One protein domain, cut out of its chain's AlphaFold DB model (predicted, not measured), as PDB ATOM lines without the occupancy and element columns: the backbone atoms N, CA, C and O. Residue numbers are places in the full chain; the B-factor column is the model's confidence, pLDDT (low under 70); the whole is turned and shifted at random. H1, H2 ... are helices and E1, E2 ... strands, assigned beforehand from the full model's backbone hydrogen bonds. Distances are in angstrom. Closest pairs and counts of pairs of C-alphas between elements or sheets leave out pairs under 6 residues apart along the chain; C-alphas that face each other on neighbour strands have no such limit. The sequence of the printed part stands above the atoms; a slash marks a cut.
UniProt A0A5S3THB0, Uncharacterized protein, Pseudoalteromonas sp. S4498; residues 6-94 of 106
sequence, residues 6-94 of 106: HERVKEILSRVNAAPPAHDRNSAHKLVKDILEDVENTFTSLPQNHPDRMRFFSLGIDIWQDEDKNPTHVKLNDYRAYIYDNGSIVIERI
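This is residues 6 to 94 of the 106 residues of an uncharacterized protein of Pseudoalteromonas sp. S4498 (UniProt A0A5S3THB0). Look first for a small three-stranded antiparallel sheet, with two helices that pack on each other crosswise and only graze the sheet. The longer helix, H2, starts by the sheet and runs away from it; from its far end a long loop, residues 44 to 71, folds back to the sheet's first strand. The printed part has 89 residues with two named helices and three named strands, in the order H1 H2 E1 E2 E3 along the chain, and its class is mixed, helices and strands. The sheet's order is E1 - E2 - E3. The whole is compact, with a radius of gyration of the C-alphas of 12.8 A, and spans 37 by 27 by 24 A.

Find C-alpha 72 at (-22.515, -28.427, 2.956), where E1 begins; it runs over residues 72 to 76, 13.5 A long. E2 follows as residues 79 to 83, 13.4 A, and E3 as residues 89 to 93, 13.5 A, ending at C-alpha 93 at (-8.399, -24.019, 10.551). Go back to C-alpha 25 at (-27.076, -20.941, 1.206) for H2, residues 25 to 43, 27.0 A long. H1, residues 6 to 18, measures 18.6 A and begins at C-alpha 6 at (-1.521, -16.624, 2.520).

Start with the meander E1 E2 E3, each strand the antiparallel neighbour of the one before. The hairpin E1 and E2 has directions at 160 degrees; look for N 74 and O 81, 2.9 A apart, within hydrogen-bond range. In the hairpin E2 and E3, at 166 degrees, N 82 and O 90 are within range at 2.8 A. E1 and E3 are edge strands. H2 is on the sheet but only grazes it, with residues 25 to 32; its closest C-alphas to E2 are those of Arg 25 and Ile 83, 6.3 A apart. H1 also only grazes the sheet, with residues 13 to 17, and is near E3. H1 and H2 touch, closest at the C-alphas of Ile 12 and Leu 36, 6.1 A apart; they run opposite ways at a steep tilt of 45 degrees. In both helices every O i to N i+4 pair is within hydrogen-bond range.

The two C-alphas farthest apart are those of Ser 45 and Lys 69, 37.2 A. The printed part has no cut. The link from H2 to E1 is long, with 28 residues; that from H1 to H2 is short, and those from E1 to E2 and from E2 to E3 are tight. The model's mean pLDDT over the printed part is 82.9; look to residues 55 to 63 for the nine under 70.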
ATOM      1  N   HIS A   6      -1.141 -16.624   1.104       79.88
ATOM      2  CA  HIS A   6      -1.521 -16.624   2.520       79.88
ATOM      3  C   HIS A   6      -2.023 -15.258   3.016       79.88
ATOM      4  O   HIS A   6      -2.987 -15.214   3.772       79.88
ATOM      5  N   GLU A   7      -1.428 -14.149   2.565       84.56
ATOM      6  CA  GLU A   7      -1.898 -12.800   2.916       84.56
ATOM      7  C   GLU A   7      -3.272 -12.516   2.309       84.56
ATOM      8  O   GLU A   7      -4.164 -12.009   2.982       84.56
ATOM      9  N   ARG A   8      -3.498 -12.938   1.062       86.06
ATOM     10  CA  ARG A   8      -4.816 -12.801   0.432       86.06
ATOM     11  C   ARG A   8      -5.881 -13.676   1.106       86.06
ATOM     12  O   ARG A   8      -7.025 -13.254   1.200       86.06
ATOM     13  N   VAL A   9      -5.524 -14.861   1.615       83.81
ATOM     14  CA  VAL A   9      -6.438 -15.687   2.431       83.81
ATOM     15  C   VAL A   9      -6.834 -14.957   3.715       83.81
ATOM     16  O   VAL A   9      -8.018 -14.918   4.029       83.81
ATOM     17  N   LYS A  10      -5.883 -14.336   4.431       84.94
ATOM     18  CA  LYS A  10      -6.200 -13.531   5.627       84.94
ATOM     19  C   LYS A  10      -7.191 -12.412   5.303       84.94
ATOM     20  O   LYS A  10      -8.139 -12.208   6.054       84.94
ATOM     21  N   GLU A  11      -6.997 -11.740   4.172       90.25
ATOM     22  CA  GLU A  11      -7.891 -10.676   3.722       90.25
ATOM     23  C   GLU A  11      -9.300 -11.193   3.401       90.25
ATOM     24  O   GLU A  11     -10.283 -10.592   3.829       90.25
ATOM     25  N   ILE A  12      -9.420 -12.334   2.712       88.00
ATOM     26  CA  ILE A  12     -10.721 -12.970   2.452       88.00
ATOM     27  C   ILE A  12     -11.437 -13.276   3.768       88.00
ATOM     28  O   ILE A  12     -12.599 -12.911   3.921       88.00
ATOM     29  N   LEU A  13     -10.753 -13.905   4.729       85.50
ATOM     30  CA  LEU A  13     -11.340 -14.239   6.031       85.50
ATOM     31  C   LEU A  13     -11.798 -12.982   6.782       85.50
ATOM     32  O   LEU A  13     -12.897 -12.962   7.332       85.50
ATOM     33  N   SER A  14     -10.984 -11.925   6.756       90.81
ATOM     34  CA  SER A  14     -11.313 -10.628   7.352       90.81
ATOM     35  C   SER A  14     -12.574 -10.019   6.727       90.81
ATOM     36  O   SER A  14     -13.505  -9.646   7.442       90.81
ATOM     37  N   ARG A  15     -12.652  -9.983   5.390       92.38
ATOM     38  CA  ARG A  15     -13.803  -9.425   4.662       92.38
ATOM     39  C   ARG A  15     -15.069 -10.254   4.832       92.38
ATOM     40  O   ARG A  15     -16.131  -9.669   4.996       92.38
ATOM     41  N   VAL A  16     -14.973 -11.586   4.841       88.44
ATOM     42  CA  VAL A  16     -16.121 -12.470   5.125       88.44
ATOM     43  C   VAL A  16     -16.646 -12.224   6.539       88.44
ATOM     44  O   VAL A  16     -17.851 -12.118   6.723       88.44
ATOM     45  N   ASN A  17     -15.759 -12.068   7.525       89.19
ATOM     46  CA  ASN A  17     -16.150 -11.784   8.907       89.19
ATOM     47  C   ASN A  17     -16.807 -10.400   9.083       89.19
ATOM     48  O   ASN A  17     -17.637 -10.224   9.968       89.19
ATOM     49  N   ALA A  18     -16.429  -9.415   8.263       94.50
ATOM     50  CA  ALA A  18     -16.984  -8.060   8.302       94.50
ATOM     51  C   ALA A  18     -18.219  -7.862   7.402       94.50
ATOM     52  O   ALA A  18     -18.868  -6.817   7.472       94.50
ATOM     53  N   ALA A  19     -18.518  -8.819   6.525       92.62
ATOM     54  CA  ALA A  19     -19.611  -8.705   5.577       92.62
ATOM     55  C   ALA A  19     -20.988  -8.787   6.261       92.62
ATOM     56  O   ALA A  19     -21.131  -9.432   7.303       92.62
ATOM     57  N   PRO A  20     -22.031  -8.181   5.663       94.62
ATOM     58  CA  PRO A  20     -23.400  -8.406   6.100       94.62
ATOM     59  C   PRO A  20     -23.754  -9.904   6.092       94.62
ATOM     60  O   PRO A  20     -23.309 -10.623   5.189       94.62
ATOM     61  N   PRO A  21     -24.576 -10.379   7.045       91.50
ATOM     62  CA  PRO A  21     -25.022 -11.765   7.063       91.50
ATOM     63  C   PRO A  21     -25.738 -12.147   5.766       91.50
ATOM     64  O   PRO A  21     -26.593 -11.407   5.278       91.50
ATOM     65  N   ALA A  22     -25.424 -13.330   5.244       91.62
ATOM     66  CA  ALA A  22     -26.233 -13.967   4.217       91.62
ATOM     67  C   ALA A  22     -27.555 -14.481   4.814       91.62
ATOM     68  O   ALA A  22     -27.668 -14.699   6.021       91.62
ATOM     69  N   HIS A  23     -28.562 -14.661   3.962       91.62
ATOM     70  CA  HIS A  23     -29.915 -15.053   4.378       91.62
ATOM     71  C   HIS A  23     -30.243 -16.508   4.043       91.62
ATOM     72  O   HIS A  23     -31.194 -17.073   4.578       91.62
ATOM     73  N   ASP A  24     -29.461 -17.100   3.147       89.25
ATOM     74  CA  ASP A  24     -29.613 -18.463   2.675       89.25
ATOM     75  C   ASP A  24     -28.283 -18.994   2.117       89.25
ATOM     76  O   ASP A  24     -27.297 -18.263   1.963       89.25
ATOM     77  N   ARG A  25     -28.254 -20.285   1.787       87.25
ATOM     78  CA  ARG A  25     -27.076 -20.941   1.206       87.25
ATOM     79  C   ARG A  25     -26.572 -20.251  -0.068       87.25
ATOM     80  O   ARG A  25     -25.370 -20.051  -0.227       87.25
ATOM     81  N   ASN A  26     -27.470 -19.857  -0.968       86.56
ATOM     82  CA  ASN A  26     -27.099 -19.274  -2.262       86.56
ATOM     83  C   ASN A  26     -26.453 -17.893  -2.110       86.56
ATOM     84  O   ASN A  26     -25.440 -17.592  -2.745       86.56
ATOM     85  N   SER A  27     -27.019 -17.058  -1.246       89.88
ATOM     86  CA  SER A  27     -26.496 -15.744  -0.896       89.88
ATOM     87  C   SER A  27     -25.170 -15.855  -0.145       89.88
ATOM     88  O   SER A  27     -24.270 -15.069  -0.426       89.88
ATOM     89  N   ALA A  28     -24.985 -16.872   0.703       88.62
ATOM     90  CA  ALA A  28     -23.698 -17.157   1.338       88.62
ATOM     91  C   ALA A  28     -22.629 -17.558   0.311       88.62
ATOM     92  O   ALA A  28     -21.529 -17.002   0.312       88.62
ATOM     93  N   HIS A  29     -22.956 -18.460  -0.621       84.06
ATOM     94  CA  HIS A  29     -22.053 -18.820  -1.718       84.06
ATOM     95  C   HIS A  29     -21.661 -17.605  -2.557       84.06
ATOM     96  O   HIS A  29     -20.479 -17.402  -2.847       84.06
ATOM     97  N   LYS A  30     -22.648 -16.783  -2.925       87.06
ATOM     98  CA  LYS A  30     -22.417 -15.557  -3.684       87.06
ATOM     99  C   LYS A  30     -21.518 -14.587  -2.921       87.06
ATOM    100  O   LYS A  30     -20.552 -14.101  -3.499       87.06
ATOM    101  N   LEU A  31     -21.791 -14.357  -1.638       89.88
ATOM    102  CA  LEU A  31     -21.014 -13.458  -0.791       89.88
ATOM    103  C   LEU A  31     -19.533 -13.852  -0.760       89.88
ATOM    104  O   LEU A  31     -18.660 -13.028  -1.028       89.88
ATOM    105  N   VAL A  32     -19.245 -15.125  -0.481       86.00
ATOM    106  CA  VAL A  32     -17.865 -15.624  -0.413       86.00
ATOM    107  C   VAL A  32     -17.171 -15.525  -1.775       86.00
ATOM    108  O   VAL A  32     -16.000 -15.142  -1.845       86.00
ATOM    109  N   LYS A  33     -17.883 -15.841  -2.865       85.94
ATOM    110  CA  LYS A  33     -17.350 -15.741  -4.228       85.94
ATOM    111  C   LYS A  33     -16.992 -14.301  -4.593       85.94
ATOM    112  O   LYS A  33     -15.880 -14.067  -5.060       85.94
ATOM    113  N   ASP A  34     -17.904 -13.360  -4.360       89.56
ATOM    114  CA  ASP A  34     -17.705 -11.948  -4.690       89.56
ATOM    115  C   ASP A  34     -16.510 -11.371  -3.912       89.56
ATOM    116  O   ASP A  34     -15.646 -10.721  -4.499       89.56
ATOM    117  N   ILE A  35     -16.399 -11.679  -2.611       90.81
ATOM    118  CA  ILE A  35     -15.263 -11.259  -1.775       90.81
ATOM    119  C   ILE A  35     -13.943 -11.827  -2.305       90.81
ATOM    120  O   ILE A  35     -12.945 -11.109  -2.378       90.81
ATOM    121  N   LEU A  36     -13.910 -13.108  -2.681       87.69
ATOM    122  CA  LEU A  36     -12.707 -13.718  -3.244       87.69
ATOM    123  C   LEU A  36     -12.306 -13.039  -4.557       87.69
ATOM    124  O   LEU A  36     -11.130 -12.722  -4.740       87.69
ATOM    125  N   GLU A  37     -13.254 -12.817  -5.467       88.31
ATOM    126  CA  GLU A  37     -12.982 -12.168  -6.752       88.31
ATOM    127  C   GLU A  37     -12.458 -10.741  -6.567       88.31
ATOM    128  O   GLU A  37     -11.479 -10.360  -7.216       88.31
ATOM    129  N   ASP A  38     -13.046  -9.990  -5.638       92.00
ATOM    130  CA  ASP A  38     -12.629  -8.635  -5.290       92.00
ATOM    131  C   ASP A  38     -11.214  -8.596  -4.686       92.00
ATOM    132  O   ASP A  38     -10.368  -7.805  -5.114       92.00
ATOM    133  N   VAL A  39     -10.889  -9.512  -3.766       90.38
ATOM    134  CA  VAL A  39      -9.525  -9.643  -3.220       90.38
ATOM    135  C   VAL A  39      -8.530 -10.024  -4.319       90.38
ATOM    136  O   VAL A  39      -7.435  -9.468  -4.391       90.38
ATOM    137  N   GLU A  40      -8.881 -10.946  -5.211       90.44
ATOM    138  CA  GLU A  40      -8.011 -11.331  -6.325       90.44
ATOM    139  C   GLU A  40      -7.746 -10.171  -7.292       90.44
ATOM    140  O   GLU A  40      -6.609 -10.012  -7.742       90.44
ATOM    141  N   ASN A  41      -8.764  -9.360  -7.589       91.50
ATOM    142  CA  ASN A  41      -8.641  -8.170  -8.434       91.50
ATOM    143  C   ASN A  41      -7.852  -7.048  -7.744       91.50
ATOM    144  O   ASN A  41      -7.096  -6.339  -8.400       91.50
ATOM    145  N   THR A  42      -7.996  -6.902  -6.425       93.25
ATOM    146  CA  THR A  42      -7.303  -5.869  -5.643       93.25
ATOM    147  C   THR A  42      -5.822  -6.200  -5.446       93.25
ATOM    148  O   THR A  42      -4.953  -5.344  -5.593       93.25
ATOM    149  N   PHE A  43      -5.511  -7.453  -5.107       91.06
ATOM    150  CA  PHE A  43      -4.169  -7.864  -4.680       91.06
ATOM    151  C   PHE A  43      -3.353  -8.550  -5.782       91.06
ATOM    152  O   PHE A  43      -2.218  -8.985  -5.545       91.06
ATOM    153  N   THR A  44      -3.905  -8.671  -6.993       87.44
ATOM    154  CA  THR A  44      -3.165  -9.149  -8.163       87.44
ATOM    155  C   THR A  44      -3.527  -8.412  -9.435       87.44
ATOM    156  O   THR A  44      -4.629  -7.915  -9.602       87.44
ATOM    157  N   SER A  45      -2.606  -8.457 -10.391       90.81
ATOM    158  CA  SER A  45      -2.849  -8.093 -11.787       90.81
ATOM    159  C   SER A  45      -3.043  -9.327 -12.677       90.81
ATOM    160  O   SER A  45      -2.797  -9.265 -13.881       90.81
ATOM    161  N   LEU A  46      -3.359 -10.489 -12.092       87.12
ATOM    162  CA  LEU A  46      -3.474 -11.728 -12.851       87.12
ATOM    163  C   LEU A  46      -4.788 -11.730 -13.649       87.12
ATOM    164  O   LEU A  46      -5.840 -11.402 -13.088       87.12
ATOM    165  N   PRO A  47      -4.778 -12.155 -14.925       87.31
ATOM    166  CA  PRO A  47      -6.011 -12.290 -15.693       87.31
ATOM    167  C   PRO A  47      -6.945 -13.302 -15.021       87.31
ATOM    168  O   PRO A  47      -6.479 -14.245 -14.383       87.31
ATOM    169  N   GLN A  48      -8.262 -13.136 -15.168       82.94
ATOM    170  CA  GLN A  48      -9.276 -13.955 -14.482       82.94
ATOM    171  C   GLN A  48      -9.059 -15.469 -14.670       82.94
ATOM    172  O   GLN A  48      -9.227 -16.253 -13.736       82.94
ATOM    173  N   ASN A  49      -8.561 -15.861 -15.845       81.69
ATOM    174  CA  ASN A  49      -8.270 -17.247 -16.204       81.69
ATOM    175  C   ASN A  49      -6.840 -17.712 -15.869       81.69
ATOM    176  O   ASN A  49      -6.439 -18.801 -16.281       81.69
ATOM    177  N   HIS A  50      -6.083 -16.971 -15.061       84.75
ATOM    178  CA  HIS A  50      -4.749 -17.385 -14.633       84.75
ATOM    179  C   HIS A  50      -4.809 -18.524 -13.588       84.75
ATOM    180  O   HIS A  50      -5.659 -18.467 -12.691       84.75
ATOM    181  N   PRO A  51      -3.933 -19.546 -13.651       80.81
ATOM    182  CA  PRO A  51      -3.942 -20.683 -12.714       80.81
ATOM    183  C   PRO A  51      -3.543 -20.307 -11.278       80.81
ATOM    184  O   PRO A  51      -3.929 -20.968 -10.322       80.81
ATOM    185  N   ASP A  52      -2.786 -19.222 -11.108       79.44
ATOM    186  CA  ASP A  52      -2.364 -18.752  -9.781       79.44
ATOM    187  C   ASP A  52      -3.380 -17.896  -9.023       79.44
ATOM    188  O   ASP A  52      -3.147 -17.587  -7.841       79.44
ATOM    189  N   ARG A  53      -4.466 -17.482  -9.683       83.56
ATOM    190  CA  ARG A  53      -5.550 -16.814  -8.971       83.56
ATOM    191  C   ARG A  53      -6.142 -17.801  -7.983       83.56
ATOM    192  O   ARG A  53      -6.362 -18.960  -8.337       83.56
ATOM    193  N   MET A  54      -6.370 -17.369  -6.742       79.19
ATOM    194  CA  MET A  54      -7.253 -18.157  -5.894       79.19
ATOM    195  C   MET A  54      -8.601 -18.124  -6.571       79.19
ATOM    196  O   MET A  54      -9.041 -17.117  -7.122       79.19
ATOM    197  N   ARG A  55      -9.196 -19.290  -6.621       69.56
ATOM    198  CA  ARG A  55     -10.406 -19.511  -7.356       69.56
ATOM    199  C   ARG A  55     -11.328 -20.212  -6.406       69.56
ATOM    200  O   ARG A  55     -10.970 -21.238  -5.843       69.56
ATOM    201  N   PHE A  56     -12.538 -19.690  -6.338       62.53
ATOM    202  CA  PHE A  56     -13.688 -20.482  -5.948       62.53
ATOM    203  C   PHE A  56     -14.200 -21.334  -7.129       62.53
ATOM    204  O   PHE A  56     -15.371 -21.680  -7.192       62.53
ATOM    205  N   PHE A  57     -13.342 -21.655  -8.105       39.66
ATOM    206  CA  PHE A  57     -13.582 -22.748  -9.047       39.66
ATOM    207  C   PHE A  57     -13.155 -24.004  -8.293       39.66
ATOM    208  O   PHE A  57     -12.009 -24.425  -8.390       39.66
ATOM    209  N   SER A  58     -13.969 -24.468  -7.356       39.22
ATOM    210  CA  SER A  58     -15.119 -25.283  -7.738       39.22
ATOM    211  C   SER A  58     -16.316 -25.188  -6.772       39.22
ATOM    212  O   SER A  58     -16.821 -26.178  -6.289       39.22
ATOM    213  N   LEU A  59     -16.886 -23.996  -6.595       43.41
ATOM    214  CA  LEU A  59     -18.348 -23.878  -6.443       43.41
ATOM    215  C   LEU A  59     -19.105 -24.213  -7.746       43.41
ATOM    216  O   LEU A  59     -20.296 -23.947  -7.866       43.41
ATOM    217  N   GLY A  60     -18.415 -24.752  -8.755       35.62
ATOM    218  CA  GLY A  60     -19.080 -25.657  -9.676       35.62
ATOM    219  C   GLY A  60     -19.470 -26.881  -8.866       35.62
ATOM    220  O   GLY A  60     -18.622 -27.392  -8.141       35.62
ATOM    221  N   ILE A  61     -20.741 -27.262  -8.964       40.09
ATOM    222  CA  ILE A  61     -21.256 -28.621  -8.759       40.09
ATOM    223  C   ILE A  61     -20.054 -29.589  -8.793       40.09
ATOM    224  O   ILE A  61     -19.423 -29.641  -9.849       40.09
ATOM    225  N   ASP A  62     -19.645 -30.169  -7.648       46.94
ATOM    226  CA  ASP A  62     -18.623 -31.247  -7.489       46.94
ATOM    227  C   ASP A  62     -17.400 -31.039  -6.541       46.94
ATOM    228  O   ASP A  62     -16.616 -31.983  -6.404       46.94
ATOM    229  N   ILE A  63     -17.169 -29.916  -5.827       62.78
ATOM    230  CA  ILE A  63     -16.243 -29.965  -4.638       62.78
ATOM    231  C   ILE A  63     -16.913 -29.782  -3.299       62.78
ATOM    232  O   ILE A  63     -16.294 -30.078  -2.269       62.78
ATOM    233  N   TRP A  64     -18.116 -29.224  -3.310       73.00
ATOM    234  CA  TRP A  64     -18.897 -29.183  -2.103       73.00
ATOM    235  C   TRP A  64     -19.293 -30.609  -1.814       73.00
ATOM    236  O   TRP A  64     -19.836 -31.333  -2.641       73.00
ATOM    237  N   GLN A  65     -18.874 -31.051  -0.648       81.75
ATOM    238  CA  GLN A  65     -19.297 -32.323  -0.133       81.75
ATOM    239  C   GLN A  65     -20.645 -32.099   0.524       81.75
ATOM    240  O   GLN A  65     -20.915 -31.021   1.069       81.75
ATOM    241  N   ASP A  66     -21.474 -33.135   0.471       86.25
ATOM    242  CA  ASP A  66     -22.760 -33.121   1.144       86.25
ATOM    243  C   ASP A  66     -23.648 -31.943   0.677       86.25
ATOM    244  O   ASP A  66     -24.251 -31.247   1.490       86.25
ATOM    245  N   GLU A  67     -23.698 -31.678  -0.641       81.88
ATOM    246  CA  GLU A  67     -24.512 -30.592  -1.231       81.88
ATOM    247  C   GLU A  67     -26.005 -30.721  -0.890       81.88
ATOM    248  O   GLU A  67     -26.712 -29.719  -0.781       81.88
ATOM    249  N   ASP A  68     -26.478 -31.946  -0.673       86.38
ATOM    250  CA  ASP A  68     -27.836 -32.279  -0.249       86.38
ATOM    251  C   ASP A  68     -28.038 -32.215   1.276       86.38
ATOM    252  O   ASP A  68     -29.168 -32.331   1.753       86.38
ATOM    253  N   LYS A  69     -26.972 -32.008   2.059       90.06
ATOM    254  CA  LYS A  69     -27.038 -31.900   3.522       90.06
ATOM    255  C   LYS A  69     -26.880 -30.465   3.989       90.06
ATOM    256  O   LYS A  69     -26.592 -29.552   3.220       90.06
ATOM    257  N   ASN A  70     -27.079 -30.274   5.291       91.06
ATOM    258  CA  ASN A  70     -26.912 -29.011   5.992       91.06
ATOM    259  C   ASN A  70     -26.052 -29.234   7.255       91.06
ATOM    260  O   ASN A  70     -26.516 -29.904   8.181       91.06
ATOM    261  N   PRO A  71     -24.822 -28.697   7.321       90.88
ATOM    262  CA  PRO A  71     -24.185 -27.855   6.309       90.88
ATOM    263  C   PRO A  71     -23.666 -28.659   5.109       90.88
ATOM    264  O   PRO A  71     -23.394 -29.851   5.227       90.88
ATOM    265  N   THR A  72     -23.458 -27.973   3.988       89.19
ATOM    266  CA  THR A  72     -22.515 -28.427   2.956       89.19
ATOM    267  C   THR A  72     -21.115 -27.914   3.298       89.19
ATOM    268  O   THR A  72     -20.979 -26.851   3.916       89.19
ATOM    269  N   HIS A  73     -20.055 -28.636   2.930       87.56
ATOM    270  CA  HIS A  73     -18.687 -28.242   3.288       87.56
ATOM    271  C   HIS A  73     -17.657 -28.440   2.185       87.56
ATOM    272  O   HIS A  73     -17.832 -29.210   1.248       87.56
ATOM    273  N   VAL A  74     -16.516 -27.772   2.347       82.88
ATOM    274  CA  VAL A  74     -15.337 -27.916   1.490       82.88
ATOM    275  C   VAL A  74     -14.059 -27.907   2.333       82.88
ATOM    276  O   VAL A  74     -13.933 -27.141   3.291       82.88
ATOM    277  N   LYS A  75     -13.081 -28.754   1.977       77.94
ATOM    278  CA  LYS A  75     -11.710 -28.692   2.515       77.94
ATOM    279  C   LYS A  75     -10.838 -27.851   1.579       77.94
ATOM    280  O   LYS A  75     -10.681 -28.183   0.409       77.94
ATOM    281  N   LEU A  76     -10.245 -26.788   2.110       73.12
ATOM    282  CA  LEU A  76      -9.355 -25.854   1.422       73.12
ATOM    283  C   LEU A  76      -7.971 -25.887   2.081       73.12
ATOM    284  O   LEU A  76      -7.748 -25.143   3.028       73.12
ATOM    285  N   ASN A  77      -7.030 -26.702   1.592       71.12
ATOM    286  CA  ASN A  77      -5.692 -26.873   2.191       71.12
ATOM    287  C   ASN A  77      -5.760 -27.016   3.733       71.12
ATOM    288  O   ASN A  77      -6.189 -28.057   4.231       71.12
ATOM    289  N   ASP A  78      -5.424 -25.940   4.456       75.25
ATOM    290  CA  ASP A  78      -5.385 -25.835   5.921       75.25
ATOM    291  C   ASP A  78      -6.705 -25.370   6.555       75.25
ATOM    292  O   ASP A  78      -6.736 -25.038   7.738       75.25
ATOM    293  N   TYR A  79      -7.789 -25.270   5.792       79.12
ATOM    294  CA  TYR A  79      -9.084 -24.788   6.258       79.12
ATOM    295  C   TYR A  79     -10.209 -25.729   5.851       79.12
ATOM    296  O   TYR A  79     -10.139 -26.430   4.841       79.12
ATOM    297  N   ARG A  80     -11.284 -25.712   6.629       85.62
ATOM    298  CA  ARG A  80     -12.568 -26.291   6.258       85.62
ATOM    299  C   ARG A  80     -13.622 -25.204   6.347       85.62
ATOM    300  O   ARG A  80     -13.695 -24.518   7.360       85.62
ATOM    301  N   ALA A  81     -14.406 -25.047   5.291       85.44
ATOM    302  CA  ALA A  81     -15.529 -24.125   5.274       85.44
ATOM    303  C   ALA A  81     -16.840 -24.908   5.225       85.44
ATOM    304  O   ALA A  81     -16.931 -25.909   4.516       85.44
ATOM    305  N   TYR A  82     -17.839 -24.429   5.954       89.50
ATOM    306  CA  TYR A  82     -19.195 -24.954   5.996       89.50
ATOM    307  C   TYR A  82     -20.161 -23.833   5.637       89.50
ATOM    308  O   TYR A  82     -19.989 -22.701   6.098       89.50
ATOM    309  N   ILE A  83     -21.180 -24.152   4.845       89.50
ATOM    310  CA  ILE A  83     -22.286 -23.251   4.530       89.50
ATOM    311  C   ILE A  83     -23.593 -23.947   4.895       89.50
ATOM    312  O   ILE A  83     -23.863 -25.070   4.469       89.50
ATOM    313  N   TYR A  84     -24.397 -23.263   5.702       92.62
ATOM    314  CA  TYR A  84     -25.681 -23.749   6.186       92.62
ATOM    315  C   TYR A  84     -26.834 -23.210   5.334       92.62
ATOM    316  O   TYR A  84     -26.713 -22.172   4.680       92.62
ATOM    317  N   ASP A  85     -27.991 -23.874   5.386       92.75
ATOM    318  CA  ASP A  85     -29.202 -23.431   4.667       92.75
ATOM    319  C   ASP A  85     -29.655 -22.023   5.043       92.75
ATOM    320  O   ASP A  85     -30.185 -21.306   4.202       92.75
ATOM    321  N   ASN A  86     -29.411 -21.614   6.289       92.06
ATOM    322  CA  ASN A  86     -29.745 -20.285   6.797       92.06
ATOM    323  C   ASN A  86     -28.723 -19.198   6.402       92.06
ATOM    324  O   ASN A  86     -28.781 -18.096   6.937       92.06
ATOM    325  N   GLY A  87     -27.749 -19.519   5.545       88.94
ATOM    326  CA  GLY A  87     -26.694 -18.599   5.124       88.94
ATOM    327  C   GLY A  87     -25.533 -18.445   6.109       88.94
ATOM    328  O   GLY A  87     -24.619 -17.666   5.849       88.94
ATOM    329  N   SER A  88     -25.517 -19.190   7.220       91.69
ATOM    330  CA  SER A  88     -24.373 -19.167   8.139       91.69
ATOM    331  C   SER A  88     -23.135 -19.755   7.463       91.69
ATOM    332  O   SER A  88     -23.220 -20.770   6.768       91.69
ATOM    333  N   ILE A  89     -21.981 -19.132   7.701       89.50
ATOM    334  CA  ILE A  89     -20.684 -19.563   7.180       89.50
ATOM    335  C   ILE A  89     -19.783 -19.857   8.377       89.50
ATOM    336  O   ILE A  89     -19.603 -19.001   9.242       89.50
ATOM    337  N   VAL A  90     -19.197 -21.051   8.423       89.75
ATOM    338  CA  VAL A  90     -18.195 -21.420   9.434       89.75
ATOM    339  C   VAL A  90     -16.901 -21.755   8.715       89.75
ATOM    340  O   VAL A  90     -16.911 -22.551   7.783       89.75
ATOM    341  N   ILE A  91     -15.786 -21.154   9.130       85.25
ATOM    342  CA  ILE A  91     -14.462 -21.450   8.575       85.25
ATOM    343  C   ILE A  91     -13.532 -21.832   9.720       85.25
ATOM    344  O   ILE A  91     -13.216 -21.019  10.584       85.25
ATOM    345  N   GLU A  92     -13.081 -23.079   9.710       85.44
ATOM    346  CA  GLU A  92     -12.194 -23.653  10.714       85.44
ATOM    347  C   GLU A  92     -10.804 -23.854  10.123       85.44
ATOM    348  O   GLU A  92     -10.661 -24.250   8.965       85.44
ATOM    349  N   ARG A  93      -9.761 -23.636  10.926       81.12
ATOM    350  CA  ARG A  93      -8.399 -24.019  10.551       81.12
ATOM    351  C   ARG A  93      -8.171 -25.489  10.901       81.12
ATOM    352  O   ARG A  93      -8.297 -25.886  12.056       81.12
ATOM    353  N   ILE A  94      -7.788 -26.283   9.912       79.69
ATOM    354  CA  ILE A  94      -7.377 -27.674  10.075       79.69
ATOM    355  C   ILE A  94      -5.948 -27.674  10.621       79.69
ATOM    356  O   ILE A  94      -4.987 -27.356   9.927       79.69
TER     357      ILE A  94